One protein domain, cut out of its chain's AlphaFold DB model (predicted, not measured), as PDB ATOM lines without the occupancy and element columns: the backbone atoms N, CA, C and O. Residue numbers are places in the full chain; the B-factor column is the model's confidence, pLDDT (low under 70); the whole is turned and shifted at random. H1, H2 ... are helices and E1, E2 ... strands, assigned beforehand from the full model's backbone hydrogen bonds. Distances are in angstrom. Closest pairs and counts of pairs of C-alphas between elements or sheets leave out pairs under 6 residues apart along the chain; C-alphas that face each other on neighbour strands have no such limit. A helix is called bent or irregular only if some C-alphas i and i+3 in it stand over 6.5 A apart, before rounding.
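What this domain is: This is residues 104 to 284 of the 501 residues of an uncharacterized protein of Mesoplasma lactucae ATCC 49193 (UniProt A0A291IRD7). A rounded, mostly helical body has the short helix H3 and the antiparallel ladder E1 and E4 between two long helices, H4 on one side and H6 on the other. At one end H1, H2 and H8 cross one another; near the other end lie H5, the small helix H7 and the hairpin E2 and E3, which packs on the first part of H6. The printed part has 181 residues, with eight named helices and four named strands in the order H1 H2 H3 H4 H5 H6 E1 H7 E2 E3 E4 H8; the two sheets, E1 - E4 and E2 - E3, are antiparallel, and the class is mostly helix. It is compact, with a radius of gyration of the C-alphas of 16.2 A and spans of 43 by 43 by 31 A.

How they stand to each other: H1, residues 107 to 116, touches H2, residues 135 to 144, at a steep tilt of 63 degrees, opposite ways; the closest C-alphas are those of Phe 116 and Gly 136, 4.7 A apart. H8, residues 271 to 283, touches H2 at 59 degrees, with C-alphas 144 and 274 closest at 6.5 A. With residues 273 to 277 alone H8 touches H1, the closest C-alphas, 109 and 273, being 7.0 A apart. H3, residues 154 to 159, touches residues 204 to 212 alone of H6, residues 200 to 221, at a steep tilt of 43 degrees, opposite ways; C-alphas 158 and 207 are closest, 5.6 A apart. The helices that touch are mostly crossed, with no pair at a shallow tilt. H4, residues 169 to 184, is close to H3 but not clearly touching, C-alphas 156 and 179 being closest at 6.9 A, and it is apart from H6. H5, residues 187 to 195, is close to H7, residues 233 to 236, but not clearly touching; C-alphas 187 and 234 are closest, 4.8 A apart. E1, residues 225 to 229, and E4, residues 265 to 269, are antiparallel neighbours, with N 226 and O 268 at 2.8 A and N 266 and O 228 at 2.9 A, within hydrogen-bond range. E2, residues 240 to 242, and E3, residues 249 to 251, form an antiparallel hairpin, with N 250 and O 241 at 2.8 A. The closest C-alphas of H6 and E2 are those of Glu 201 and Phe 241, 4.9 A apart. In H1, H2, H3, H4 and H5 every O i to N i+4 pair is within hydrogen-bond range, against 15 of 18 in H6 and 6 of 9 in H8; H7 is too short for such a pair.

Where its parts are: H1 begins at C-alpha 107, (-16.789, 13.643, -23.973), and is 14.3 A long; H2 is 14.2 A and H3 8.4 A. H4 measures 23.7 A, H5 12.3 A and H7 5.7 A. H6 is 29.4 A long, from C-alpha 200 at (8.402, -13.958, -23.175), and only just irregular: C-alphas 213 and 216 are 6.6 A apart. E1 spans 13.2 A, E2 6.9 A, E3 6.5 A and E4 13.8 A. H8, 20.3 A long, is irregular, with C-alphas 272 and 275 7.1 A apart, and ends at C-alpha 283, (-3.864, 17.257, -41.209).

The domain as a whole: The C-alphas farthest apart in the domain, those of Thr 104 and Asp 196, are 48.4 A apart. The printed part has no cut. The links H1 to H2, residues 117 to 134, and E3 to E4, residues 252 to 264, are long. In the latter, residues 254 to 255 pair with residues 262 to 263, antiparallel. The mean pLDDT of the printed part is 95.6, and residues 104 to 105 are under 70 in this model.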
ATOM      1  N   THR A 104     -19.818  18.313 -20.516       66.06
ATOM      2  CA  THR A 104     -20.205  18.532 -21.924       66.06
ATOM      3  C   THR A 104     -20.646  17.237 -22.632       66.06
ATOM      4  O   THR A 104     -20.226  16.138 -22.273       66.06
ATOM      5  N   ILE A 105     -21.498  17.365 -23.662       60.59
ATOM      6  CA  ILE A 105     -22.142  16.242 -24.386       60.59
ATOM      7  C   ILE A 105     -21.177  15.505 -25.347       60.59
ATOM      8  O   ILE A 105     -21.483  14.407 -25.801       60.59
ATOM      9  N   GLU A 106     -19.974  16.030 -25.602       85.19
ATOM     10  CA  GLU A 106     -19.005  15.451 -26.552       85.19
ATOM     11  C   GLU A 106     -17.723  14.932 -25.870       85.19
ATOM     12  O   GLU A 106     -16.593  15.194 -26.295       85.19
ATOM     13  N   GLU A 107     -17.892  14.195 -24.771       90.31
ATOM     14  CA  GLU A 107     -16.789  13.643 -23.973       90.31
ATOM     15  C   GLU A 107     -15.845  12.754 -24.804       90.31
ATOM     16  O   GLU A 107     -14.622  12.880 -24.715       90.31
ATOM     17  N   SER A 108     -16.404  11.903 -25.669       94.56
ATOM     18  CA  SER A 108     -15.653  10.964 -26.507       94.56
ATOM     19  C   SER A 108     -14.716  11.678 -27.487       94.56
ATOM     20  O   SER A 108     -13.552  11.303 -27.598       94.56
ATOM     21  N   LYS A 109     -15.161  12.765 -28.131       94.62
ATOM     22  CA  LYS A 109     -14.322  13.594 -29.017       94.62
ATOM     23  C   LYS A 109     -13.197  14.304 -28.258       94.62
ATOM     24  O   LYS A 109     -12.069  14.363 -28.740       94.62
ATOM     25  N   ASN A 110     -13.469  14.799 -27.051       93.06
ATOM     26  CA  ASN A 110     -12.439  15.405 -26.201       93.06
ATOM     27  C   ASN A 110     -11.358  14.376 -25.820       93.06
ATOM     28  O   ASN A 110     -10.165  14.663 -25.907       93.06
ATOM     29  N   VAL A 111     -11.756  13.154 -25.456       96.62
ATOM     30  CA  VAL A 111     -10.814  12.080 -25.096       96.62
ATOM     31  C   VAL A 111     -10.152  11.441 -26.328       96.62
ATOM     32  O   VAL A 111      -9.030  10.939 -26.224       96.62
ATOM     33  N   LEU A 112     -10.767  11.516 -27.511       98.00
ATOM     34  CA  LEU A 112     -10.119  11.171 -28.780       98.00
ATOM     35  C   LEU A 112      -8.877  12.041 -29.006       98.00
ATOM     36  O   LEU A 112      -7.833  11.507 -29.367       98.00
ATOM     37  N   ILE A 113      -8.954  13.346 -28.728       96.75
ATOM     38  CA  ILE A 113      -7.790  14.243 -28.824       96.75
ATOM     39  C   ILE A 113      -6.707  13.832 -27.826       96.75
ATOM     40  O   ILE A 113      -5.529  13.809 -28.187       96.75
ATOM     41  N   ASN A 114      -7.082  13.442 -26.600       97.62
ATOM     42  CA  ASN A 114      -6.117  12.925 -25.625       97.62
ATOM     43  C   ASN A 114      -5.353  11.720 -26.188       97.62
ATOM     44  O   ASN A 114      -4.129  11.694 -26.100       97.62
ATOM     45  N   LEU A 115      -6.061  10.747 -26.781       98.44
ATOM     46  CA  LEU A 115      -5.442   9.590 -27.436       98.44
ATOM     47  C   LEU A 115      -4.557  10.023 -28.608       98.44
ATOM     48  O   LEU A 115      -3.414   9.588 -28.701       98.44
ATOM     49  N   PHE A 116      -5.074  10.880 -29.486       98.62
ATOM     50  CA  PHE A 116      -4.389  11.332 -30.695       98.62
ATOM     51  C   PHE A 116      -3.070  12.052 -30.389       98.62
ATOM     52  O   PHE A 116      -2.082  11.860 -31.094       98.62
ATOM     53  N   SER A 117      -3.031  12.813 -29.295       97.31
ATOM     54  CA  SER A 117      -1.866  13.600 -28.872       97.31
ATOM     55  C   SER A 117      -0.744  12.762 -28.247       97.31
ATOM     56  O   SER A 117       0.335  13.283 -27.968       97.31
ATOM     57  N   MET A 118      -0.970  11.471 -27.973       98.00
ATOM     58  CA  MET A 118       0.023  10.646 -27.287       98.00
ATOM     59  C   MET A 118       1.230  10.322 -28.181       98.00
ATOM     60  O   MET A 118       1.089   9.796 -29.290       98.00
ATOM     61  N   GLN A 119       2.432  10.552 -27.645       97.69
ATOM     62  CA  GLN A 119       3.702  10.378 -28.354       97.69
ATOM     63  C   GLN A 119       4.825   9.816 -27.472       97.69
ATOM     64  O   GLN A 119       4.737   9.838 -26.243       97.69
ATOM     65  N   TYR A 120       5.901   9.357 -28.110       97.62
ATOM     66  CA  TYR A 120       7.240   9.253 -27.534       97.62
ATOM     67  C   TYR A 120       8.224  10.102 -28.354       97.62
ATOM     68  O   TYR A 120       8.104  10.105 -29.576       97.62
ATOM     69  N   PRO A 121       9.184  10.794 -27.717       96.56
ATOM     70  CA  PRO A 121       9.372  10.890 -26.271       96.56
ATOM     71  C   PRO A 121       8.213  11.643 -25.591       96.56
ATOM     72  O   PRO A 121       7.454  12.366 -26.230       96.56
ATOM     73  N   HIS A 122       8.049  11.445 -24.280       96.12
ATOM     74  CA  HIS A 122       6.958  12.053 -23.508       96.12
ATOM     75  C   HIS A 122       7.471  12.624 -22.176       96.12
ATOM     76  O   HIS A 122       8.185  11.904 -21.467       96.12
ATOM     77  N   PRO A 123       7.058  13.834 -21.738       93.81
ATOM     78  CA  PRO A 123       7.560  14.455 -20.499       93.81
ATOM     79  C   PRO A 123       7.313  13.633 -19.219       93.81
ATOM     80  O   PRO A 123       7.998  13.822 -18.203       93.81
ATOM     81  N   TYR A 124       6.327  12.735 -19.281       93.75
ATOM     82  CA  TYR A 124       5.867  11.843 -18.208       93.75
ATOM     83  C   TYR A 124       6.098  10.346 -18.492       93.75
ATOM     84  O   TYR A 124       5.502   9.503 -17.820       93.75
ATOM     85  N   SER A 125       6.939  10.002 -19.473       92.06
ATOM     86  CA  SER A 125       7.361   8.614 -19.708       92.06
ATOM     87  C   SER A 125       8.844   8.400 -19.402       92.06
ATOM     88  O   SER A 125       9.639   9.335 -19.379       92.06
ATOM     89  N   LYS A 126       9.191   7.136 -19.149       87.44
ATOM     90  CA  LYS A 126      10.566   6.628 -19.032       87.44
ATOM     91  C   LYS A 126      10.938   5.672 -20.172       87.44
ATOM     92  O   LYS A 126      11.908   4.940 -20.031       87.44
ATOM     93  N   THR A 127      10.132   5.618 -21.233       90.38
ATOM     94  CA  THR A 127      10.480   4.900 -22.468       90.38
ATOM     95  C   THR A 127      11.844   5.377 -22.977       90.38
ATOM     96  O   THR A 127      12.190   6.545 -22.773       90.38
ATOM     97  N   ASP A 128      12.606   4.482 -23.609       89.75
ATOM     98  CA  ASP A 128      13.912   4.810 -24.185       89.75
ATOM     99  C   ASP A 128      13.815   6.010 -25.153       89.75
ATOM    100  O   ASP A 128      12.807   6.219 -25.828       89.75
ATOM    101  N   LEU A 129      14.871   6.830 -25.193       88.31
ATOM    102  CA  LEU A 129      14.906   8.103 -25.933       88.31
ATOM    103  C   LEU A 129      15.036   7.948 -27.458       88.31
ATOM    104  O   LEU A 129      15.079   8.960 -28.159       88.31
ATOM    105  N   ASP A 130      15.170   6.718 -27.948       93.19
ATOM    106  CA  ASP A 130      15.158   6.365 -29.370       93.19
ATOM    107  C   ASP A 130      13.745   6.068 -29.896       93.19
ATOM    108  O   ASP A 130      13.564   5.906 -31.100       93.19
ATOM    109  N   PHE A 131      12.734   6.036 -29.020       96.19
ATOM    110  CA  PHE A 131      11.339   6.061 -29.441       96.19
ATOM    111  C   PHE A 131      10.943   7.488 -29.830       96.19
ATOM    112  O   PHE A 131      10.782   8.355 -28.969       96.19
ATOM    113  N   GLU A 132      10.746   7.697 -31.126       96.88
ATOM    114  CA  GLU A 132      10.326   8.936 -31.776       96.88
ATOM    115  C   GLU A 132       9.095   8.611 -32.635       96.88
ATOM    116  O   GLU A 132       9.177   8.397 -33.845       96.88
ATOM    117  N   ILE A 133       7.938   8.480 -31.975       97.94
ATOM    118  CA  ILE A 133       6.673   8.131 -32.627       97.94
ATOM    119  C   ILE A 133       5.434   8.766 -31.979       97.94
ATOM    120  O   ILE A 133       5.256   8.727 -30.759       97.94
ATOM    121  N   TYR A 134       4.502   9.249 -32.803       98.31
ATOM    122  CA  TYR A 134       3.130   9.554 -32.387       98.31
ATOM    123  C   TYR A 134       2.300   8.266 -32.290       98.31
ATOM    124  O   TYR A 134       1.476   7.960 -33.154       98.31
ATOM    125  N   PHE A 135       2.525   7.464 -31.244       98.19
ATOM    126  CA  PHE A 135       1.875   6.153 -31.127       98.19
ATOM    127  C   PHE A 135       0.343   6.240 -31.041       98.19
ATOM    128  O   PHE A 135      -0.342   5.335 -31.512       98.19
ATOM    129  N   GLY A 136      -0.202   7.324 -30.475       98.50
ATOM    130  CA  GLY A 136      -1.639   7.586 -30.456       98.50
ATOM    131  C   GLY A 136      -2.218   7.730 -31.862       98.50
ATOM    132  O   GLY A 136      -3.174   7.036 -32.219       98.50
ATOM    133  N   ARG A 137      -1.568   8.554 -32.693       98.56
ATOM    134  CA  ARG A 137      -1.915   8.723 -34.110       98.56
ATOM    135  C   ARG A 137      -1.769   7.418 -34.883       98.56
ATOM    136  O   ARG A 137      -2.678   7.073 -35.621       98.56
ATOM    137  N   LEU A 138      -0.688   6.659 -34.669       98.81
ATOM    138  CA  LEU A 138      -0.481   5.364 -35.330       98.81
ATOM    139  C   LEU A 138      -1.625   4.385 -35.041       98.81
ATOM    140  O   LEU A 138      -2.139   3.741 -35.954       98.81
ATOM    141  N   ILE A 139      -2.050   4.280 -33.779       98.81
ATOM    142  CA  ILE A 139      -3.184   3.429 -33.397       98.81
ATOM    143  C   ILE A 139      -4.449   3.875 -34.139       98.81
ATOM    144  O   ILE A 139      -5.138   3.037 -34.713       98.81
ATOM    145  N   ILE A 140      -4.734   5.177 -34.182       98.81
ATOM    146  CA  ILE A 140      -5.911   5.720 -34.873       98.81
ATOM    147  C   ILE A 140      -5.824   5.501 -36.394       98.81
ATOM    148  O   ILE A 140      -6.820   5.116 -37.004       98.81
ATOM    149  N   SER A 141      -4.645   5.648 -37.012       98.69
ATOM    150  CA  SER A 141      -4.429   5.331 -38.434       98.69
ATOM    151  C   SER A 141      -4.777   3.875 -38.737       98.69
ATOM    152  O   SER A 141      -5.573   3.593 -39.623       98.69
ATOM    153  N   LEU A 142      -4.277   2.939 -37.932       98.81
ATOM    154  CA  LEU A 142      -4.552   1.514 -38.116       98.81
ATOM    155  C   LEU A 142      -6.023   1.145 -37.846       98.81
ATOM    156  O   LEU A 142      -6.557   0.241 -38.485       98.81
ATOM    157  N   LEU A 143      -6.701   1.833 -36.920       98.81
ATOM    158  CA  LEU A 143      -8.132   1.630 -36.646       98.81
ATOM    159  C   LEU A 143      -9.044   2.295 -37.691       98.81
ATOM    160  O   LEU A 143     -10.224   1.958 -37.771       98.81
ATOM    161  N   THR A 144      -8.519   3.200 -38.514       98.31
ATOM    162  CA  THR A 144      -9.231   3.799 -39.657       98.31
ATOM    163  C   THR A 144      -8.883   3.135 -40.996       98.31
ATOM    164  O   THR A 144      -9.541   3.414 -41.994       98.31
ATOM    165  N   GLU A 145      -7.932   2.195 -41.008       98.00
ATOM    166  CA  GLU A 145      -7.520   1.439 -42.192       98.00
ATOM    167  C   GLU A 145      -8.497   0.298 -42.530       98.00
ATOM    168  O   GLU A 145      -8.614  -0.708 -41.815       98.00
ATOM    169  N   GLU A 146      -9.170   0.427 -43.674       97.31
ATOM    170  CA  GLU A 146     -10.160  -0.539 -44.162       97.31
ATOM    171  C   GLU A 146      -9.538  -1.904 -44.469       97.31
ATOM    172  O   GLU A 146     -10.147  -2.931 -44.165       97.31
ATOM    173  N   LYS A 147      -8.296  -1.957 -44.980       97.94
ATOM    174  CA  LYS A 147      -7.597  -3.235 -45.233       97.94
ATOM    175  C   LYS A 147      -7.443  -4.072 -43.965       97.94
ATOM    176  O   LYS A 147      -7.393  -5.300 -44.028       97.94
ATOM    177  N   LEU A 148      -7.374  -3.420 -42.804       98.12
ATOM    178  CA  LEU A 148      -7.281  -4.075 -41.505       98.12
ATOM    179  C   LEU A 148      -8.653  -4.360 -40.884       98.12
ATOM    180  O   LEU A 148      -8.697  -4.843 -39.749       98.12
ATOM    181  N   ASN A 149      -9.754  -4.135 -41.606       97.56
ATOM    182  CA  ASN A 149     -11.127  -4.180 -41.103       97.56
ATOM    183  C   ASN A 149     -11.325  -3.264 -39.882       97.56
ATOM    184  O   ASN A 149     -12.028  -3.646 -38.943       97.56
ATOM    185  N   ASN A 150     -10.639  -2.113 -39.856       98.00
ATOM    186  CA  ASN A 150     -10.756  -1.100 -38.800       98.00
ATOM    187  C   ASN A 150     -10.515  -1.639 -37.378       98.00
ATOM    188  O   ASN A 150     -11.119  -1.186 -36.404       98.00
ATOM    189  N   ARG A 151      -9.642  -2.647 -37.245       98.06
ATOM    190  CA  ARG A 151      -9.377  -3.320 -35.969       98.06
ATOM    191  C   ARG A 151      -7.920  -3.693 -35.788       98.06
ATOM    192  O   ARG A 151      -7.235  -4.061 -36.741       98.06
ATOM    193  N   ILE A 152      -7.498  -3.714 -34.528       98.69
ATOM    194  CA  ILE A 152      -6.189  -4.213 -34.095       98.69
ATOM    195  C   ILE A 152      -6.409  -5.276 -33.024       98.69
ATOM    196  O   ILE A 152      -7.034  -5.005 -31.993       98.69
ATOM    197  N   TYR A 153      -5.891  -6.483 -33.234       98.69
ATOM    198  CA  TYR A 153      -5.977  -7.533 -32.223       98.69
ATOM    199  C   TYR A 153      -4.965  -7.325 -31.093       98.69
ATOM    200  O   TYR A 153      -3.876  -6.786 -31.291       98.69
ATOM    201  N   PHE A 154      -5.287  -7.783 -29.882       98.69
ATOM    202  CA  PHE A 154      -4.365  -7.628 -28.753       98.69
ATOM    203  C   PHE A 154      -3.045  -8.378 -28.955       98.69
ATOM    204  O   PHE A 154      -2.018  -7.893 -28.483       98.69
ATOM    205  N   ASP A 155      -3.042  -9.524 -29.645       98.31
ATOM    206  CA  ASP A 155      -1.812 -10.254 -29.968       98.31
ATOM    207  C   ASP A 155      -0.936  -9.496 -30.974       98.31
ATOM    208  O   ASP A 155       0.281  -9.471 -30.809       98.31
ATOM    209  N   GLU A 156      -1.537  -8.812 -31.952       98.44
ATOM    210  CA  GLU A 156      -0.840  -7.890 -32.864       98.44
ATOM    211  C   GLU A 156      -0.218  -6.722 -32.100       98.44
ATOM    212  O   GLU A 156       0.969  -6.426 -32.248       98.44
ATOM    213  N   PHE A 157      -1.004  -6.098 -31.224       98.56
ATOM    214  CA  PHE A 157      -0.579  -4.932 -30.460       98.56
ATOM    215  C   PHE A 157       0.642  -5.243 -29.585       98.56
ATOM    216  O   PHE A 157       1.645  -4.528 -29.612       98.56
ATOM    217  N   ILE A 158       0.586  -6.337 -28.817       97.88
ATOM    218  CA  ILE A 158       1.657  -6.686 -27.874       97.88
ATOM    219  C   ILE A 158       2.877  -7.317 -28.541       97.88
ATOM    220  O   ILE A 158       3.915  -7.363 -27.889       97.88
ATOM    221  N   TYR A 159       2.756  -7.864 -29.756       97.75
ATOM    222  CA  TYR A 159       3.859  -8.532 -30.455       97.75
ATOM    223  C   TYR A 159       4.559  -7.623 -31.469       97.75
ATOM    224  O   TYR A 159       5.755  -7.808 -31.725       97.75
ATOM    225  N   ILE A 160       3.832  -6.667 -32.052       97.69
ATOM    226  CA  ILE A 160       4.307  -5.799 -33.134       97.69
ATOM    227  C   ILE A 160       4.345  -4.350 -32.648       97.69
ATOM    228  O   ILE A 160       5.434  -3.823 -32.436       97.69
ATOM    229  N   LEU A 161       3.180  -3.736 -32.407       97.88
ATOM    230  CA  LEU A 161       3.072  -2.280 -32.236       97.88
ATOM    231  C   LEU A 161       3.911  -1.744 -31.076       97.88
ATOM    232  O   LEU A 161       4.668  -0.798 -31.258       97.88
ATOM    233  N   ASN A 162       3.867  -2.408 -29.916       95.44
ATOM    234  CA  ASN A 162       4.596  -1.987 -28.715       95.44
ATOM    235  C   ASN A 162       6.119  -1.835 -28.887       95.44
ATOM    236  O   ASN A 162       6.764  -1.306 -27.983       95.44
ATOM    237  N   PHE A 163       6.707  -2.332 -29.974       97.12
ATOM    238  CA  PHE A 163       8.152  -2.320 -30.207       97.12
ATOM    239  C   PHE A 163       8.571  -1.433 -31.382       97.12
ATOM    240  O   PHE A 163       9.742  -1.445 -31.751       97.12
ATOM    241  N   ILE A 164       7.640  -0.685 -31.978       96.94
ATOM    242  CA  ILE A 164       7.946   0.257 -33.056       96.94
ATOM    243  C   ILE A 164       8.527   1.529 -32.430       96.94
ATOM    244  O   ILE A 164       7.863   2.197 -31.636       96.94
ATOM    245  N   THR A 165       9.774   1.850 -32.761       96.62
ATOM    246  CA  THR A 165      10.484   3.022 -32.223       96.62
ATOM    247  C   THR A 165      10.143   4.296 -32.980       96.62
ATOM    248  O   THR A 165       9.963   5.337 -32.363       96.62
ATOM    249  N   SER A 166       9.999   4.207 -34.297       96.50
ATOM    250  CA  SER A 166       9.685   5.309 -35.206       96.50
ATOM    251  C   SER A 166       8.923   4.767 -36.410       96.50
ATOM    252  O   SER A 166       8.960   3.560 -36.669       96.50
ATOM    253  N   ILE A 167       8.244   5.637 -37.152       96.69
ATOM    254  CA  ILE A 167       7.543   5.242 -38.374       96.69
ATOM    255  C   ILE A 167       7.600   6.373 -39.401       96.69
ATOM    256  O   ILE A 167       7.308   7.519 -39.068       96.69
ATOM    257  N   ASN A 168       7.991   6.062 -40.635       97.06
ATOM    258  CA  ASN A 168       7.768   6.938 -41.787       97.06
ATOM    259  C   ASN A 168       6.570   6.443 -42.628       97.06
ATOM    260  O   ASN A 168       5.954   5.424 -42.319       97.06
ATOM    261  N   GLU A 169       6.235   7.151 -43.705       96.94
ATOM    262  CA  GLU A 169       5.115   6.783 -44.581       96.94
ATOM    263  C   GLU A 169       5.267   5.383 -45.214       96.94
ATOM    264  O   GLU A 169       4.320   4.597 -45.222       96.94
ATOM    265  N   ASN A 170       6.465   5.019 -45.684       96.81
ATOM    266  CA  ASN A 170       6.714   3.688 -46.249       96.81
ATOM    267  C   ASN A 170       6.603   2.595 -45.178       96.81
ATOM    268  O   ASN A 170       5.985   1.557 -45.419       96.81
ATOM    269  N   ASP A 171       7.156   2.844 -43.986       96.75
ATOM    270  CA  ASP A 171       7.061   1.920 -42.853       96.75
ATOM    271  C   ASP A 171       5.598   1.694 -42.446       96.75
ATOM    272  O   ASP A 171       5.231   0.584 -42.068       96.75
ATOM    273  N   TYR A 172       4.744   2.722 -42.532       97.88
ATOM    274  CA  TYR A 172       3.314   2.604 -42.245       97.88
ATOM    275  C   TYR A 172       2.612   1.630 -43.195       97.88
ATOM    276  O   TYR A 172       1.887   0.742 -42.740       97.88
ATOM    277  N   TYR A 173       2.852   1.735 -44.502       97.31
ATOM    278  CA  TYR A 173       2.260   0.794 -45.453       97.31
ATOM    279  C   TYR A 173       2.835  -0.617 -45.309       97.31
ATOM    280  O   TYR A 173       2.078  -1.588 -45.344       97.31
ATOM    281  N   GLU A 174       4.135  -0.744 -45.030       97.44
ATOM    282  CA  GLU A 174       4.734  -2.037 -44.688       97.44
ATOM    283  C   GLU A 174       4.115  -2.626 -43.406       97.44
ATOM    284  O   GLU A 174       3.926  -3.839 -43.311       97.44
ATOM    285  N   LEU A 175       3.737  -1.793 -42.424       98.19
ATOM    286  CA  LEU A 175       3.103  -2.248 -41.180       98.19
ATOM    287  C   LEU A 175       1.785  -2.959 -41.454       98.19
ATOM    288  O   LEU A 175       1.491  -3.981 -40.831       98.19
ATOM    289  N   ILE A 176       0.984  -2.402 -42.363       98.50
ATOM    290  CA  ILE A 176      -0.309  -2.966 -42.749       98.50
ATOM    291  C   ILE A 176      -0.098  -4.371 -43.312       98.50
ATOM    292  O   ILE A 176      -0.763  -5.312 -42.870       98.50
ATOM    293  N   ASP A 177       0.870  -4.538 -44.212       98.06
ATOM    294  CA  ASP A 177       1.197  -5.839 -44.795       98.06
ATOM    295  C   ASP A 177       1.724  -6.818 -43.735       98.06
ATOM    296  O   ASP A 177       1.264  -7.959 -43.661       98.06
ATOM    297  N   VAL A 178       2.595  -6.362 -42.827       98.00
ATOM    298  CA  VAL A 178       3.097  -7.162 -41.696       98.00
ATOM    299  C   VAL A 178       1.958  -7.641 -40.790       98.00
ATOM    300  O   VAL A 178       1.959  -8.797 -40.356       98.00
ATOM    301  N   LEU A 179       0.971  -6.789 -40.500       98.50
ATOM    302  CA  LEU A 179      -0.204  -7.153 -39.702       98.50
ATOM    303  C   LEU A 179      -1.083  -8.173 -40.435       98.50
ATOM    304  O   LEU A 179      -1.496  -9.170 -39.839       98.50
ATOM    305  N   LEU A 180      -1.335  -7.969 -41.729       98.50
ATOM    306  CA  LEU A 180      -2.105  -8.900 -42.557       98.50
ATOM    307  C   LEU A 180      -1.421 -10.264 -42.676       98.50
ATOM    308  O   LEU A 180      -2.083 -11.297 -42.552       98.50
ATOM    309  N   ASP A 181      -0.107 -10.292 -42.858       97.81
ATOM    310  CA  ASP A 181       0.670 -11.528 -42.896       97.81
ATOM    311  C   ASP A 181       0.703 -12.221 -41.536       97.81
ATOM    312  O   ASP A 181       0.550 -13.443 -41.454       97.81
ATOM    313  N   TYR A 182       0.803 -11.457 -40.448       98.00
ATOM    314  CA  TYR A 182       0.691 -12.004 -39.102       98.00
ATOM    315  C   TYR A 182      -0.678 -12.663 -38.870       98.00
ATOM    316  O   TYR A 182      -0.732 -13.750 -38.295       98.00
ATOM    317  N   ARG A 183      -1.780 -12.081 -39.367       97.50
ATOM    318  CA  ARG A 183      -3.136 -12.667 -39.281       97.50
ATOM    319  C   ARG A 183      -3.267 -14.016 -39.984       97.50
ATOM    320  O   ARG A 183      -4.056 -14.837 -39.528       97.50
ATOM    321  N   LYS A 184      -2.493 -14.263 -41.046       97.12
ATOM    322  CA  LYS A 184      -2.496 -15.537 -41.793       97.12
ATOM    323  C   LYS A 184      -1.831 -16.685 -41.024       97.12
ATOM    324  O   LYS A 184      -2.023 -17.847 -41.374       97.12
ATOM    325  N   LEU A 185      -1.026 -16.389 -40.001       97.94
ATOM    326  CA  LEU A 185      -0.356 -17.414 -39.202       97.94
ATOM    327  C   LEU A 185      -1.352 -18.161 -38.308       97.94
ATOM    328  O   LEU A 185      -2.196 -17.548 -37.654       97.94
ATOM    329  N   SER A 186      -1.178 -19.482 -38.203       97.94
ATOM    330  CA  SER A 186      -1.911 -20.307 -37.237       97.94
ATOM    331  C   SER A 186      -1.599 -19.904 -35.796       97.94
ATOM    332  O   SER A 186      -0.539 -19.329 -35.500       97.94
ATOM    333  N   TYR A 187      -2.484 -20.282 -34.869       98.19
ATOM    334  CA  TYR A 187      -2.266 -20.029 -33.444       98.19
ATOM    335  C   TYR A 187      -0.924 -20.601 -32.959       98.19
ATOM    336  O   TYR A 187      -0.191 -19.931 -32.230       98.19
ATOM    337  N   GLN A 188      -0.560 -21.811 -33.401       98.19
ATOM    338  CA  GLN A 188       0.691 -22.458 -32.989       98.19
ATOM    339  C   GLN A 188       1.929 -21.713 -33.502       98.19
ATOM    340  O   GLN A 188       2.878 -21.524 -32.745       98.19
ATOM    341  N   ASN A 189       1.905 -21.214 -34.742       98.06
ATOM    342  CA  ASN A 189       3.026 -20.457 -35.305       98.06
ATOM    343  C   ASN A 189       3.225 -19.119 -34.582       98.06
ATOM    344  O   ASN A 189       4.355 -18.730 -34.282       98.06
ATOM    345  N   LYS A 190       2.132 -18.427 -34.248       98.31
ATOM    346  CA  LYS A 190       2.183 -17.213 -33.421       98.31
ATOM    347  C   LYS A 190       2.663 -17.513 -32.002       98.31
ATOM    348  O   LYS A 190       3.502 -16.797 -31.468       98.31
ATOM    349  N   LYS A 191       2.179 -18.600 -31.395       98.19
ATOM    350  CA  LYS A 191       2.622 -19.045 -30.068       98.19
ATOM    351  C   LYS A 191       4.124 -19.308 -30.040       98.19
ATOM    352  O   LYS A 191       4.785 -18.859 -29.107       98.19
ATOM    353  N   GLN A 192       4.659 -19.972 -31.062       98.12
ATOM    354  CA  GLN A 192       6.096 -20.210 -31.169       98.12
ATOM    355  C   GLN A 192       6.870 -18.891 -31.259       98.12
ATOM    356  O   GLN A 192       7.799 -18.687 -30.487       98.12
ATOM    357  N   LYS A 193       6.406 -17.940 -32.082       97.06
ATOM    358  CA  LYS A 193       6.986 -16.589 -32.156       97.06
ATOM    359  C   LYS A 193       7.055 -15.880 -30.801       97.06
ATOM    360  O   LYS A 193       8.041 -15.207 -30.524       97.06
ATOM    361  N   PHE A 194       6.028 -16.015 -29.958       97.50
ATOM    362  CA  PHE A 194       6.080 -15.501 -28.589       97.50
ATOM    363  C   PHE A 194       7.142 -16.232 -27.757       97.50
ATOM    364  O   PHE A 194       7.956 -15.565 -27.130       97.50
ATOM    365  N   ILE A 195       7.150 -17.569 -27.767       97.31
ATOM    366  CA  ILE A 195       8.076 -18.410 -26.983       97.31
ATOM    367  C   ILE A 195       9.544 -18.150 -27.345       97.31
ATOM    368  O   ILE A 195      10.399 -18.162 -26.459       97.31
ATOM    369  N   ASP A 196       9.828 -17.868 -28.615       96.38
ATOM    370  CA  ASP A 196      11.180 -17.600 -29.117       96.38
ATOM    371  C   ASP A 196      11.784 -16.297 -28.559       96.38
ATOM    372  O   ASP A 196      12.989 -16.062 -28.675       96.38
ATOM    373  N   VAL A 197      10.973 -15.434 -27.936       96.44
ATOM    374  CA  VAL A 197      11.455 -14.216 -27.283       96.44
ATOM    375  C   VAL A 197      11.991 -14.547 -25.883       96.44
ATOM    376  O   VAL A 197      11.268 -15.094 -25.046       96.44
ATOM    377  N   PRO A 198      13.235 -14.163 -25.548       94.62
ATOM    378  CA  PRO A 198      13.756 -14.335 -24.197       94.62
ATOM    379  C   PRO A 198      12.848 -13.677 -23.152       94.62
ATOM    380  O   PRO A 198      12.463 -12.520 -23.291       94.62
ATOM    381  N   ASN A 199      12.527 -14.399 -22.074       93.88
ATOM    382  CA  ASN A 199      11.620 -13.935 -21.015       93.88
ATOM    383  C   ASN A 199      10.197 -13.579 -21.499       93.88
ATOM    384  O   ASN A 199       9.547 -12.716 -20.893       93.88
ATOM    385  N   TYR A 200       9.700 -14.245 -22.552       96.12
ATOM    386  CA  TYR A 200       8.402 -13.958 -23.175       96.12
ATOM    387  C   TYR A 200       7.251 -13.816 -22.168       96.12
ATOM    388  O   TYR A 200       6.492 -12.853 -22.245       96.12
ATOM    389  N   GLU A 201       7.158 -14.709 -21.177       95.88
ATOM    390  CA  GLU A 201       6.111 -14.670 -20.146       95.88
ATOM    391  C   GLU A 201       6.049 -13.299 -19.460       95.88
ATOM    392  O   GLU A 201       5.008 -12.644 -19.407       95.88
ATOM    393  N   SER A 202       7.200 -12.815 -18.990       94.12
ATOM    394  CA  SER A 202       7.311 -11.551 -18.262       94.12
ATOM    395  C   SER A 202       7.028 -10.347 -19.160       94.12
ATOM    396  O   SER A 202       6.323  -9.420 -18.744       94.12
ATOM    397  N   ILE A 203       7.559 -10.349 -20.386       95.62
ATOM    398  CA  ILE A 203       7.395  -9.247 -21.341       95.62
ATOM    399  C   ILE A 203       5.925  -9.131 -21.741       95.62
ATOM    400  O   ILE A 203       5.294  -8.100 -21.497       95.62
ATOM    401  N   PHE A 204       5.342 -10.203 -22.277       97.31
ATOM    402  CA  PHE A 204       3.999 -10.164 -22.846       97.31
ATOM    403  C   PHE A 204       2.899 -10.134 -21.783       97.31
ATOM    404  O   PHE A 204       1.860  -9.511 -22.017       97.31
ATOM    405  N   ALA A 205       3.130 -10.669 -20.576       96.19
ATOM    406  CA  ALA A 205       2.221 -10.422 -19.457       96.19
ATOM    407  C   ALA A 205       2.175  -8.933 -19.080       96.19
ATOM    408  O   ALA A 205       1.093  -8.426 -18.777       96.19
ATOM    409  N   ASN A 206       3.310  -8.218 -19.096       94.50
ATOM    410  CA  ASN A 206       3.323  -6.773 -18.841       94.50
ATOM    411  C   ASN A 206       2.672  -5.990 -19.984       94.50
ATOM    412  O   ASN A 206       1.798  -5.172 -19.698       94.50
ATOM    413  N   CYS A 207       3.016  -6.291 -21.241       96.19
ATOM    414  CA  CYS A 207       2.403  -5.655 -22.409       96.19
ATOM    415  C   CYS A 207       0.879  -5.811 -22.393       96.19
ATOM    416  O   CYS A 207       0.171  -4.814 -22.460       96.19
ATOM    417  N   LEU A 208       0.348  -7.028 -22.215       96.44
ATOM    418  CA  LEU A 208      -1.103  -7.236 -22.135       96.44
ATOM    419  C   LEU A 208      -1.738  -6.500 -20.966       96.44
ATOM    420  O   LEU A 208      -2.841  -5.976 -21.093       96.44
ATOM    421  N   HIS A 209      -1.077  -6.497 -19.808       94.94
ATOM    422  CA  HIS A 209      -1.623  -5.809 -18.653       94.94
ATOM    423  C   HIS A 209      -1.794  -4.320 -18.950       94.94
ATOM    424  O   HIS A 209      -2.861  -3.779 -18.696       94.94
ATOM    425  N   GLU A 210      -0.778  -3.694 -19.529       95.88
ATOM    426  CA  GLU A 210      -0.763  -2.275 -19.875       95.88
ATOM    427  C   GLU A 210      -1.738  -1.949 -21.014       95.88
ATOM    428  O   GLU A 210      -2.609  -1.099 -20.845       95.88
ATOM    429  N   VAL A 211      -1.664  -2.682 -22.125       97.12
ATOM    430  CA  VAL A 211      -2.464  -2.444 -23.335       97.12
ATOM    431  C   VAL A 211      -3.940  -2.740 -23.105       97.12
ATOM    432  O   VAL A 211      -4.789  -1.888 -23.350       97.12
ATOM    433  N   LYS A 212      -4.279  -3.942 -22.634       96.00
ATOM    434  CA  LYS A 212      -5.678  -4.375 -22.554       96.00
ATOM    435  C   LYS A 212      -6.368  -3.867 -21.295       96.00
ATOM    436  O   LYS A 212      -7.480  -3.353 -21.371       96.00
ATOM    437  N   ASN A 213      -5.741  -4.031 -20.127       93.38
ATOM    438  CA  ASN A 213      -6.439  -3.774 -18.863       93.38
ATOM    439  C   ASN A 213      -6.435  -2.296 -18.460       93.38
ATOM    440  O   ASN A 213      -7.289  -1.918 -17.660       93.38
ATOM    441  N   TYR A 214      -5.487  -1.497 -18.966       95.62
ATOM    442  CA  TYR A 214      -5.367  -0.080 -18.620       95.62
ATOM    443  C   TYR A 214      -5.615   0.835 -19.808       95.62
ATOM    444  O   TYR A 214      -6.614   1.540 -19.784       95.62
ATOM    445  N   PHE A 215      -4.772   0.794 -20.839       97.69
ATOM    446  CA  PHE A 215      -4.874   1.688 -21.994       97.69
ATOM    447  C   PHE A 215      -6.221   1.537 -22.717       97.69
ATOM    448  O   PHE A 215      -7.022   2.465 -22.736       97.69
ATOM    449  N   SER A 216      -6.518   0.339 -23.227       97.69
ATOM    450  CA  SER A 216      -7.737   0.101 -24.014       97.69
ATOM    451  C   SER A 216      -8.984   0.281 -23.163       97.69
ATOM    452  O   SER A 216      -9.980   0.821 -23.623       97.69
ATOM    453  N   ARG A 217      -8.919  -0.142 -21.893       96.75
ATOM    454  CA  ARG A 217     -10.025   0.028 -20.955       96.75
ATOM    455  C   ARG A 217     -10.305   1.503 -20.671       96.75
ATOM    456  O   ARG A 217     -11.462   1.886 -20.723       96.75
ATOM    457  N   LEU A 218      -9.275   2.310 -20.405       97.25
ATOM    458  CA  LEU A 218      -9.420   3.743 -20.140       97.25
ATOM    459  C   LEU A 218     -10.184   4.421 -21.276       97.25
ATOM    460  O   LEU A 218     -11.223   5.019 -21.032       97.25
ATOM    461  N   PHE A 219      -9.696   4.271 -22.506       98.00
ATOM    462  CA  PHE A 219     -10.321   4.874 -23.680       98.00
ATOM    463  C   PHE A 219     -11.690   4.264 -24.001       98.00
ATOM    464  O   PHE A 219     -12.560   4.960 -24.515       98.00
ATOM    465  N   SER A 220     -11.927   3.001 -23.644       97.19
ATOM    466  CA  SER A 220     -13.251   2.391 -23.776       97.19
ATOM    467  C   SER A 220     -14.274   2.949 -22.792       97.19
ATOM    468  O   SER A 220     -15.422   3.156 -23.167       97.19
ATOM    469  N   GLU A 221     -13.873   3.281 -21.564       95.94
ATOM    470  CA  GLU A 221     -14.793   3.868 -20.575       95.94
ATOM    471  C   GLU A 221     -15.167   5.326 -20.884       95.94
ATOM    472  O   GLU A 221     -16.113   5.843 -20.299       95.94
ATOM    473  N   PHE A 222     -14.458   5.963 -21.820       95.75
ATOM    474  CA  PHE A 222     -14.798   7.264 -22.409       95.75
ATOM    475  C   PHE A 222     -15.404   7.139 -23.819       95.75
ATOM    476  O   PHE A 222     -15.463   8.120 -24.556       95.75
ATOM    477  N   ASN A 223     -15.837   5.936 -24.216       96.31
ATOM    478  CA  ASN A 223     -16.439   5.648 -25.523       96.31
ATOM    479  C   ASN A 223     -15.554   6.026 -26.729       96.31
ATOM    480  O   ASN A 223     -16.068   6.337 -27.795       96.31
ATOM    481  N   VAL A 224     -14.225   5.995 -26.581       98.19
ATOM    482  CA  VAL A 224     -13.288   6.206 -27.700       98.19
ATOM    483  C   VAL A 224     -12.980   4.899 -28.424       98.19
ATOM    484  O   VAL A 224     -12.933   4.848 -29.652       98.19
ATOM    485  N   LEU A 225     -12.769   3.829 -27.654       98.38
ATOM    486  CA  LEU A 225     -12.475   2.493 -28.172       98.38
ATOM    487  C   LEU A 225     -13.559   1.495 -27.771       98.38
ATOM    488  O   LEU A 225     -14.030   1.475 -26.635       98.38
ATOM    489  N   GLU A 226     -13.868   0.566 -28.660       97.94
ATOM    490  CA  GLU A 226     -14.655  -0.614 -28.330       97.94
ATOM    491  C   GLU A 226     -13.738  -1.828 -28.179       97.94
ATOM    492  O   GLU A 226     -12.887  -2.093 -29.029       97.94
ATOM    493  N   ILE A 227     -13.917  -2.587 -27.093       97.75
ATOM    494  CA  ILE A 227     -13.210  -3.853 -26.870       97.75
ATOM    495  C   ILE A 227     -14.125  -5.002 -27.287       97.75
ATOM    496  O   ILE A 227     -15.119  -5.304 -26.620       97.75
ATOM    497  N   CYS A 228     -13.754  -5.686 -28.361       97.12
ATOM    498  CA  CYS A 228     -14.560  -6.727 -28.983       97.12
ATOM    499  C   CYS A 228     -13.869  -8.096 -28.895       97.12
ATOM    500  O   CYS A 228     -12.653  -8.192 -28.734       97.12
ATOM    501  N   GLY A 229     -14.651  -9.175 -28.989       96.75
ATOM    502  CA  GLY A 229     -14.138 -10.545 -29.075       96.75
ATOM    503  C   GLY A 229     -14.393 -11.149 -30.453       96.75
ATOM    504  O   GLY A 229     -15.456 -10.935 -31.033       96.75
ATOM    505  N   ASP A 230     -13.450 -11.946 -30.944       96.50
ATOM    506  CA  ASP A 230     -13.526 -12.641 -32.227       96.50
ATOM    507  C   ASP A 230     -13.243 -14.144 -32.048       96.50
ATOM    508  O   ASP A 230     -12.093 -14.538 -31.850       96.50
ATOM    509  N   PRO A 231     -14.268 -15.012 -32.112       95.00
ATOM    510  CA  PRO A 231     -14.084 -16.459 -32.008       95.00
ATOM    511  C   PRO A 231     -13.350 -17.096 -33.190       95.00
ATOM    512  O   PRO A 231     -12.949 -18.250 -33.071       95.00
ATOM    513  N   LEU A 232     -13.236 -16.400 -34.324       94.56
ATOM    514  CA  LEU A 232     -12.589 -16.923 -35.529       94.56
ATOM    515  C   LEU A 232     -11.090 -16.618 -35.546       94.56
ATOM    516  O   LEU A 232     -10.316 -17.371 -36.135       94.56
ATOM    517  N   HIS A 233     -10.665 -15.546 -34.876       96.75
ATOM    518  CA  HIS A 233      -9.245 -15.226 -34.748       96.75
ATOM    519  C   HIS A 233      -8.519 -16.293 -33.933       96.75
ATOM    520  O   HIS A 233      -9.058 -16.801 -32.949       96.75
ATOM    521  N   ASN A 234      -7.292 -16.632 -34.336       96.50
ATOM    522  CA  ASN A 234      -6.446 -17.630 -33.671       96.50
ATOM    523  C   ASN A 234      -7.160 -18.966 -33.389       96.50
ATOM    524  O   ASN A 234      -6.912 -19.602 -32.364       96.50
ATOM    525  N   GLU A 235      -8.077 -19.381 -34.270       95.31
ATOM    526  CA  GLU A 235      -8.867 -20.612 -34.105       95.31
ATOM    527  C   GLU A 235      -9.647 -20.628 -32.768       95.31
ATOM    528  O   GLU A 235      -9.865 -21.678 -32.166       95.31
ATOM    529  N   GLY A 236     -10.000 -19.448 -32.246       94.06
ATOM    530  CA  GLY A 236     -10.659 -19.260 -30.952       94.06
ATOM    531  C   GLY A 236      -9.740 -19.373 -29.728       94.06
ATOM    532  O   GLY A 236     -10.216 -19.238 -28.597       94.06
ATOM    533  N   HIS A 237      -8.435 -19.594 -29.912       96.75
ATOM    534  CA  HIS A 237      -7.475 -19.746 -28.821       96.75
ATOM    535  C   HIS A 237      -6.919 -18.406 -28.346       96.75
ATOM    536  O   HIS A 237      -6.428 -17.595 -29.125       96.75
ATOM    537  N   ILE A 238      -6.926 -18.220 -27.027       97.31
ATOM    538  CA  ILE A 238      -6.378 -17.035 -26.362       97.31
ATOM    539  C   ILE A 238      -4.909 -17.241 -25.975       97.31
ATOM    540  O   ILE A 238      -4.517 -18.324 -25.515       97.31
ATOM    541  N   PHE A 239      -4.097 -16.196 -26.089       97.88
ATOM    542  CA  PHE A 239      -2.756 -16.172 -25.512       97.88
ATOM    543  C   PHE A 239      -2.822 -15.921 -24.007       97.88
ATOM    544  O   PHE A 239      -3.613 -15.114 -23.514       97.88
ATOM    545  N   LYS A 240      -1.981 -16.630 -23.251       96.62
ATOM    546  CA  LYS A 240      -1.885 -16.516 -21.794       96.62
ATOM    547  C   LYS A 240      -0.424 -16.441 -21.401       96.62
ATOM    548  O   LYS A 240       0.338 -17.313 -21.797       96.62
ATOM    549  N   PHE A 241      -0.091 -15.450 -20.582       96.81
ATOM    550  CA  PHE A 241       1.258 -15.253 -20.073       96.81
ATOM    551  C   PHE A 241       1.260 -15.108 -18.548       96.81
ATOM    552  O   PHE A 241       0.398 -14.429 -17.977       96.81
ATOM    553  N   GLN A 242       2.195 -15.763 -17.877       94.62
ATOM    554  CA  GLN A 242       2.368 -15.778 -16.434       94.62
ATOM    555  C   GLN A 242       2.919 -14.438 -15.930       94.62
ATOM    556  O   GLN A 242       3.887 -13.887 -16.450       94.62
ATOM    557  N   HIS A 243       2.305 -13.898 -14.876       88.25
ATOM    558  CA  HIS A 243       2.697 -12.619 -14.297       88.25
ATOM    559  C   HIS A 243       3.600 -12.802 -13.069       88.25
ATOM    560  O   HIS A 243       3.140 -13.157 -11.975       88.25
ATOM    561  N   GLY A 244       4.892 -12.509 -13.250       84.62
ATOM    562  CA  GLY A 244       5.917 -12.686 -12.218       84.62
ATOM    563  C   GLY A 244       6.003 -14.140 -11.742       84.62
ATOM    564  O   GLY A 244       5.584 -15.057 -12.438       84.62
ATOM    565  N   ASN A 245       6.460 -14.351 -10.509       83.12
ATOM    566  CA  ASN A 245       6.566 -15.694  -9.921       83.12
ATOM    567  C   ASN A 245       5.239 -16.186  -9.308       83.12
ATOM    568  O   ASN A 245       5.228 -17.025  -8.410       83.12
ATOM    569  N   THR A 246       4.104 -15.627  -9.739       84.50
ATOM    570  CA  THR A 246       2.779 -15.944  -9.184       84.50
ATOM    571  C   THR A 246       2.026 -16.928 -10.077       84.50
ATOM    572  O   THR A 246       2.363 -17.102 -11.243       84.50
ATOM    573  N   LYS A 247       0.944 -17.531  -9.567       88.44
ATOM    574  CA  LYS A 247       0.001 -18.335 -10.375       88.44
ATOM    575  C   LYS A 247      -1.039 -17.475 -11.114       88.44
ATOM    576  O   LYS A 247      -2.118 -17.958 -11.449       88.44
ATOM    577  N   THR A 248      -0.763 -16.183 -11.313       90.81
ATOM    578  CA  THR A 248      -1.677 -15.268 -12.010       90.81
ATOM    579  C   THR A 248      -1.251 -15.084 -13.459       90.81
ATOM    580  O   THR A 248      -0.064 -14.994 -13.756       90.81
ATOM    581  N   PHE A 249      -2.230 -15.010 -14.361       94.00
ATOM    582  CA  PHE A 249      -1.996 -14.901 -15.799       94.00
ATOM    583  C   PHE A 249      -2.611 -13.619 -16.358       94.00
ATOM    584  O   PHE A 249      -3.577 -13.069 -15.813       94.00
ATOM    585  N   ARG A 250      -2.048 -13.135 -17.459       95.31
ATOM    586  CA  ARG A 250      -2.620 -12.099 -18.322       95.31
ATOM    587  C   ARG A 250      -2.948 -12.732 -19.662       95.31
ATOM    588  O   ARG A 250      -2.236 -13.626 -20.103       95.31
ATOM    589  N   ASN A 251      -4.069 -12.336 -20.250       96.19
ATOM    590  CA  ASN A 251      -4.557 -12.929 -21.488       96.19
ATOM    591  C   ASN A 251      -5.261 -11.900 -22.363       96.19
ATOM    592  O   ASN A 251      -5.802 -10.913 -21.856       96.19
ATOM    593  N   ASP A 252      -5.282 -12.164 -23.659       96.62
ATOM    594  CA  ASP A 252      -5.969 -11.376 -24.683       96.62
ATOM    595  C   ASP A 252      -7.485 -11.650 -24.740       96.62
ATOM    596  O   ASP A 252      -8.231 -10.826 -25.253       96.62
ATOM    597  N   GLY A 253      -7.985 -12.691 -24.073       96.12
ATOM    598  CA  GLY A 253      -9.391 -13.111 -24.110       96.12
ATOM    599  C   GLY A 253     -10.451 -12.100 -23.626       96.12
ATOM    600  O   GLY A 253     -10.428 -11.662 -22.475       96.12
ATOM    601  N   VAL A 254     -11.430 -11.784 -24.466       95.81
ATOM    602  CA  VAL A 254     -12.590 -10.915 -24.204       95.81
ATOM    603  C   VAL A 254     -13.867 -11.756 -24.119       95.81
ATOM    604  O   VAL A 254     -14.017 -12.760 -24.817       95.81
ATOM    605  N   LYS A 255     -14.795 -11.369 -23.238       93.19
ATOM    606  CA  LYS A 255     -16.116 -12.007 -23.139       93.19
ATOM    607  C   LYS A 255     -17.043 -11.448 -24.209       93.19
ATOM    608  O   LYS A 255     -17.161 -10.236 -24.339       93.19
ATOM    609  N   ILE A 256     -17.757 -12.328 -24.902       89.06
ATOM    610  CA  ILE A 256     -18.795 -11.940 -25.860       89.06
ATOM    611  C   ILE A 256     -20.157 -12.204 -25.222       89.06
ATOM    612  O   ILE A 256     -20.388 -13.280 -24.662       89.06
ATOM    613  N   LYS A 257     -21.067 -11.226 -25.305       86.50
ATOM    614  CA  LYS A 257     -22.441 -11.372 -24.809       86.50
ATOM    615  C   LYS A 257     -23.086 -12.608 -25.448       86.50
ATOM    616  O   LYS A 257     -22.954 -12.833 -26.646       86.50
ATOM    617  N   ASN A 258     -23.769 -13.416 -24.640       86.19
ATOM    618  CA  ASN A 258     -24.451 -14.646 -25.065       86.19
ATOM    619  C   ASN A 258     -23.547 -15.771 -25.616       86.19
ATOM    620  O   ASN A 258     -24.063 -16.734 -26.177       86.19
ATOM    621  N   LYS A 259     -22.217 -15.713 -25.434       86.56
ATOM    622  CA  LYS A 259     -21.313 -16.842 -25.725       86.56
ATOM    623  C   LYS A 259     -20.575 -17.286 -24.465       86.56
ATOM    624  O   LYS A 259     -20.141 -16.471 -23.654       86.56
ATOM    625  N   LYS A 260     -20.421 -18.601 -24.293       87.31
ATOM    626  CA  LYS A 260     -19.681 -19.179 -23.166       87.31
ATOM    627  C   LYS A 260     -18.180 -19.136 -23.458       87.31
ATOM    628  O   LYS A 260     -17.742 -19.663 -24.474       87.31
ATOM    629  N   GLY A 261     -17.402 -18.573 -22.534       87.44
ATOM    630  CA  GLY A 261     -15.939 -18.514 -22.619       87.44
ATOM    631  C   GLY A 261     -15.393 -17.131 -22.976       87.44
ATOM    632  O   GLY A 261     -16.140 -16.163 -23.105       87.44
ATOM    633  N   ASN A 262     -14.066 -17.055 -23.087       92.69
ATOM    634  CA  ASN A 262     -13.349 -15.874 -23.560       92.69
ATOM    635  C   ASN A 262     -12.774 -16.181 -24.943       92.69
ATOM    636  O   ASN A 262     -12.257 -17.279 -25.146       92.69
ATOM    637  N   PHE A 263     -12.804 -15.200 -25.835       95.94
ATOM    638  CA  PHE A 263     -12.320 -15.310 -27.211       95.94
ATOM    639  C   PHE A 263     -11.239 -14.266 -27.471       95.94
ATOM    640  O   PHE A 263     -11.236 -13.250 -26.773       95.94
ATOM    641  N   PRO A 264     -10.332 -14.472 -28.435       97.44
ATOM    642  CA  PRO A 264      -9.318 -13.480 -28.775       97.44
ATOM    643  C   PRO A 264      -9.924 -12.095 -28.982       97.44
ATOM    644  O   PRO A 264     -10.976 -11.945 -29.603       97.44
ATOM    645  N   GLY A 265      -9.301 -11.096 -28.366       97.69
ATOM    646  CA  GLY A 265      -9.833  -9.743 -28.324       97.69
ATOM    647  C   GLY A 265      -9.166  -8.814 -29.326       97.69
ATOM    648  O   GLY A 265      -7.988  -8.977 -29.650       97.69
ATOM    649  N   TYR A 266      -9.913  -7.803 -29.747       98.56
ATOM    650  CA  TYR A 266      -9.415  -6.683 -30.534       98.56
ATOM    651  C   TYR A 266     -10.024  -5.370 -30.053       98.56
ATOM    652  O   TYR A 266     -11.003  -5.364 -29.300       98.56
ATOM    653  N   ILE A 267      -9.426  -4.272 -30.501       98.62
ATOM    654  CA  ILE A 267      -9.978  -2.927 -30.371       98.62
ATOM    655  C   ILE A 267     -10.419  -2.409 -31.739       98.62
ATOM    656  O   ILE A 267      -9.781  -2.722 -32.748       98.62
ATOM    657  N   LYS A 268     -11.493  -1.619 -31.755       98.44
ATOM    658  CA  LYS A 268     -11.894  -0.737 -32.864       98.44
ATOM    659  C   LYS A 268     -12.225   0.655 -32.312       98.44
ATOM    660  O   LYS A 268     -12.438   0.789 -31.105       98.44
ATOM    661  N   LEU A 269     -12.241   1.674 -33.165       98.38
ATOM    662  CA  LEU A 269     -12.795   2.983 -32.799       98.38
ATOM    663  C   LEU A 269     -14.317   2.884 -32.644       98.38
ATOM    664  O   LEU A 269     -14.946   2.050 -33.298       98.38
ATOM    665  N   ALA A 270     -14.889   3.731 -31.787       97.62
ATOM    666  CA  ALA A 270     -16.329   3.963 -31.794       97.62
ATOM    667  C   ALA A 270     -16.756   4.546 -33.152       97.62
ATOM    668  O   ALA A 270     -16.034   5.354 -33.744       97.62
ATOM    669  N   ASP A 271     -17.907   4.105 -33.661       95.88
ATOM    670  CA  ASP A 271     -18.313   4.376 -35.046       95.88
ATOM    671  C   ASP A 271     -18.479   5.889 -35.326       95.88
ATOM    672  O   ASP A 271     -18.136   6.363 -36.410       95.88
ATOM    673  N   ASP A 272     -18.920   6.668 -34.334       95.12
ATOM    674  CA  ASP A 272     -19.079   8.130 -34.391       95.12
ATOM    675  C   ASP A 272     -17.748   8.904 -34.399       95.12
ATOM    676  O   ASP A 272     -17.717  10.091 -34.730       95.12
ATOM    677  N   LEU A 273     -16.634   8.241 -34.081       97.56
ATOM    678  CA  LEU A 273     -15.301   8.843 -34.041       97.56
ATOM    679  C   LEU A 273     -14.453   8.555 -35.282       97.56
ATOM    680  O   LEU A 273     -13.356   9.108 -35.398       97.56
ATOM    681  N   ILE A 274     -14.932   7.731 -36.219       97.06
ATOM    682  CA  ILE A 274     -14.186   7.381 -37.439       97.06
ATOM    683  C   ILE A 274     -13.917   8.626 -38.290       97.06
ATOM    684  O   ILE A 274     -12.771   8.877 -38.660       97.06
ATOM    685  N   GLU A 275     -14.944   9.428 -38.575       95.94
ATOM    686  CA  GLU A 275     -14.787  10.626 -39.406       95.94
ATOM    687  C   GLU A 275     -13.944  11.716 -38.719       95.94
ATOM    688  O   GLU A 275     -12.952  12.131 -39.322       95.94
ATOM    689  N   PRO A 276     -14.184  12.096 -37.443       96.19
ATOM    690  CA  PRO A 276     -13.277  12.990 -36.710       96.19
ATOM    691  C   PRO A 276     -11.813  12.523 -36.717       96.19
ATOM    692  O   PRO A 276     -10.892  13.326 -36.869       96.19
ATOM    693  N   SER A 277     -11.585  11.211 -36.595       98.25
ATOM    694  CA  SER A 277     -10.243  10.625 -36.652       98.25
ATOM    695  C   SER A 277      -9.587  10.800 -38.022       98.25
ATOM    696  O   SER A 277      -8.408  11.149 -38.097       98.25
ATOM    697  N   LYS A 278     -10.331  10.594 -39.115       97.56
ATOM    698  CA  LYS A 278      -9.832  10.819 -40.480       97.56
ATOM    699  C   LYS A 278      -9.520  12.292 -40.737       97.56
ATOM    700  O   LYS A 278      -8.518  12.589 -41.386       97.56
ATOM    701  N   GLU A 279     -10.333  13.214 -40.218       96.19
ATOM    702  CA  GLU A 279     -10.068  14.653 -40.333       96.19
ATOM    703  C   GLU A 279      -8.760  15.053 -39.647       96.19
ATOM    704  O   GLU A 279      -7.948  15.766 -40.243       96.19
ATOM    705  N   LEU A 280      -8.525  14.543 -38.435       97.56
ATOM    706  CA  LEU A 280      -7.262  14.728 -37.729       97.56
ATOM    707  C   LEU A 280      -6.083  14.151 -38.521       97.56
ATOM    708  O   LEU A 280      -5.113  14.861 -38.770       97.56
ATOM    709  N   LEU A 281      -6.172  12.894 -38.961       98.12
ATOM    710  CA  LEU A 281      -5.090  12.212 -39.682       98.12
ATOM    711  C   LEU A 281      -4.747  12.860 -41.024       98.12
ATOM    712  O   LEU A 281      -3.590  12.824 -41.439       98.12
ATOM    713  N   LYS A 282      -5.727  13.476 -41.694       96.88
ATOM    714  CA  LYS A 282      -5.498  14.224 -42.935       96.88
ATOM    715  C   LYS A 282      -4.576  15.427 -42.718       96.88
ATOM    716  O   LYS A 282      -3.826  15.781 -43.624       96.88
ATOM    717  N   LYS A 283      -4.667  16.076 -41.554       95.94
ATOM    718  CA  LYS A 283      -3.864  17.257 -41.209       95.94
ATOM    719  C   LYS A 283      -2.588  16.898 -40.444       95.94
ATOM    720  O   LYS A 283      -1.598  17.601 -40.588       95.94
ATOM    721  N   PHE A 284      -2.623  15.819 -39.665       97.25
ATOM    722  CA  PHE A 284      -1.568  15.408 -38.744       97.25
ATOM    723  C   PHE A 284      -1.287  13.901 -38.901       97.25
ATOM    724  O   PHE A 284      -1.802  13.082 -38.128       97.25
TER     725      PHE A 284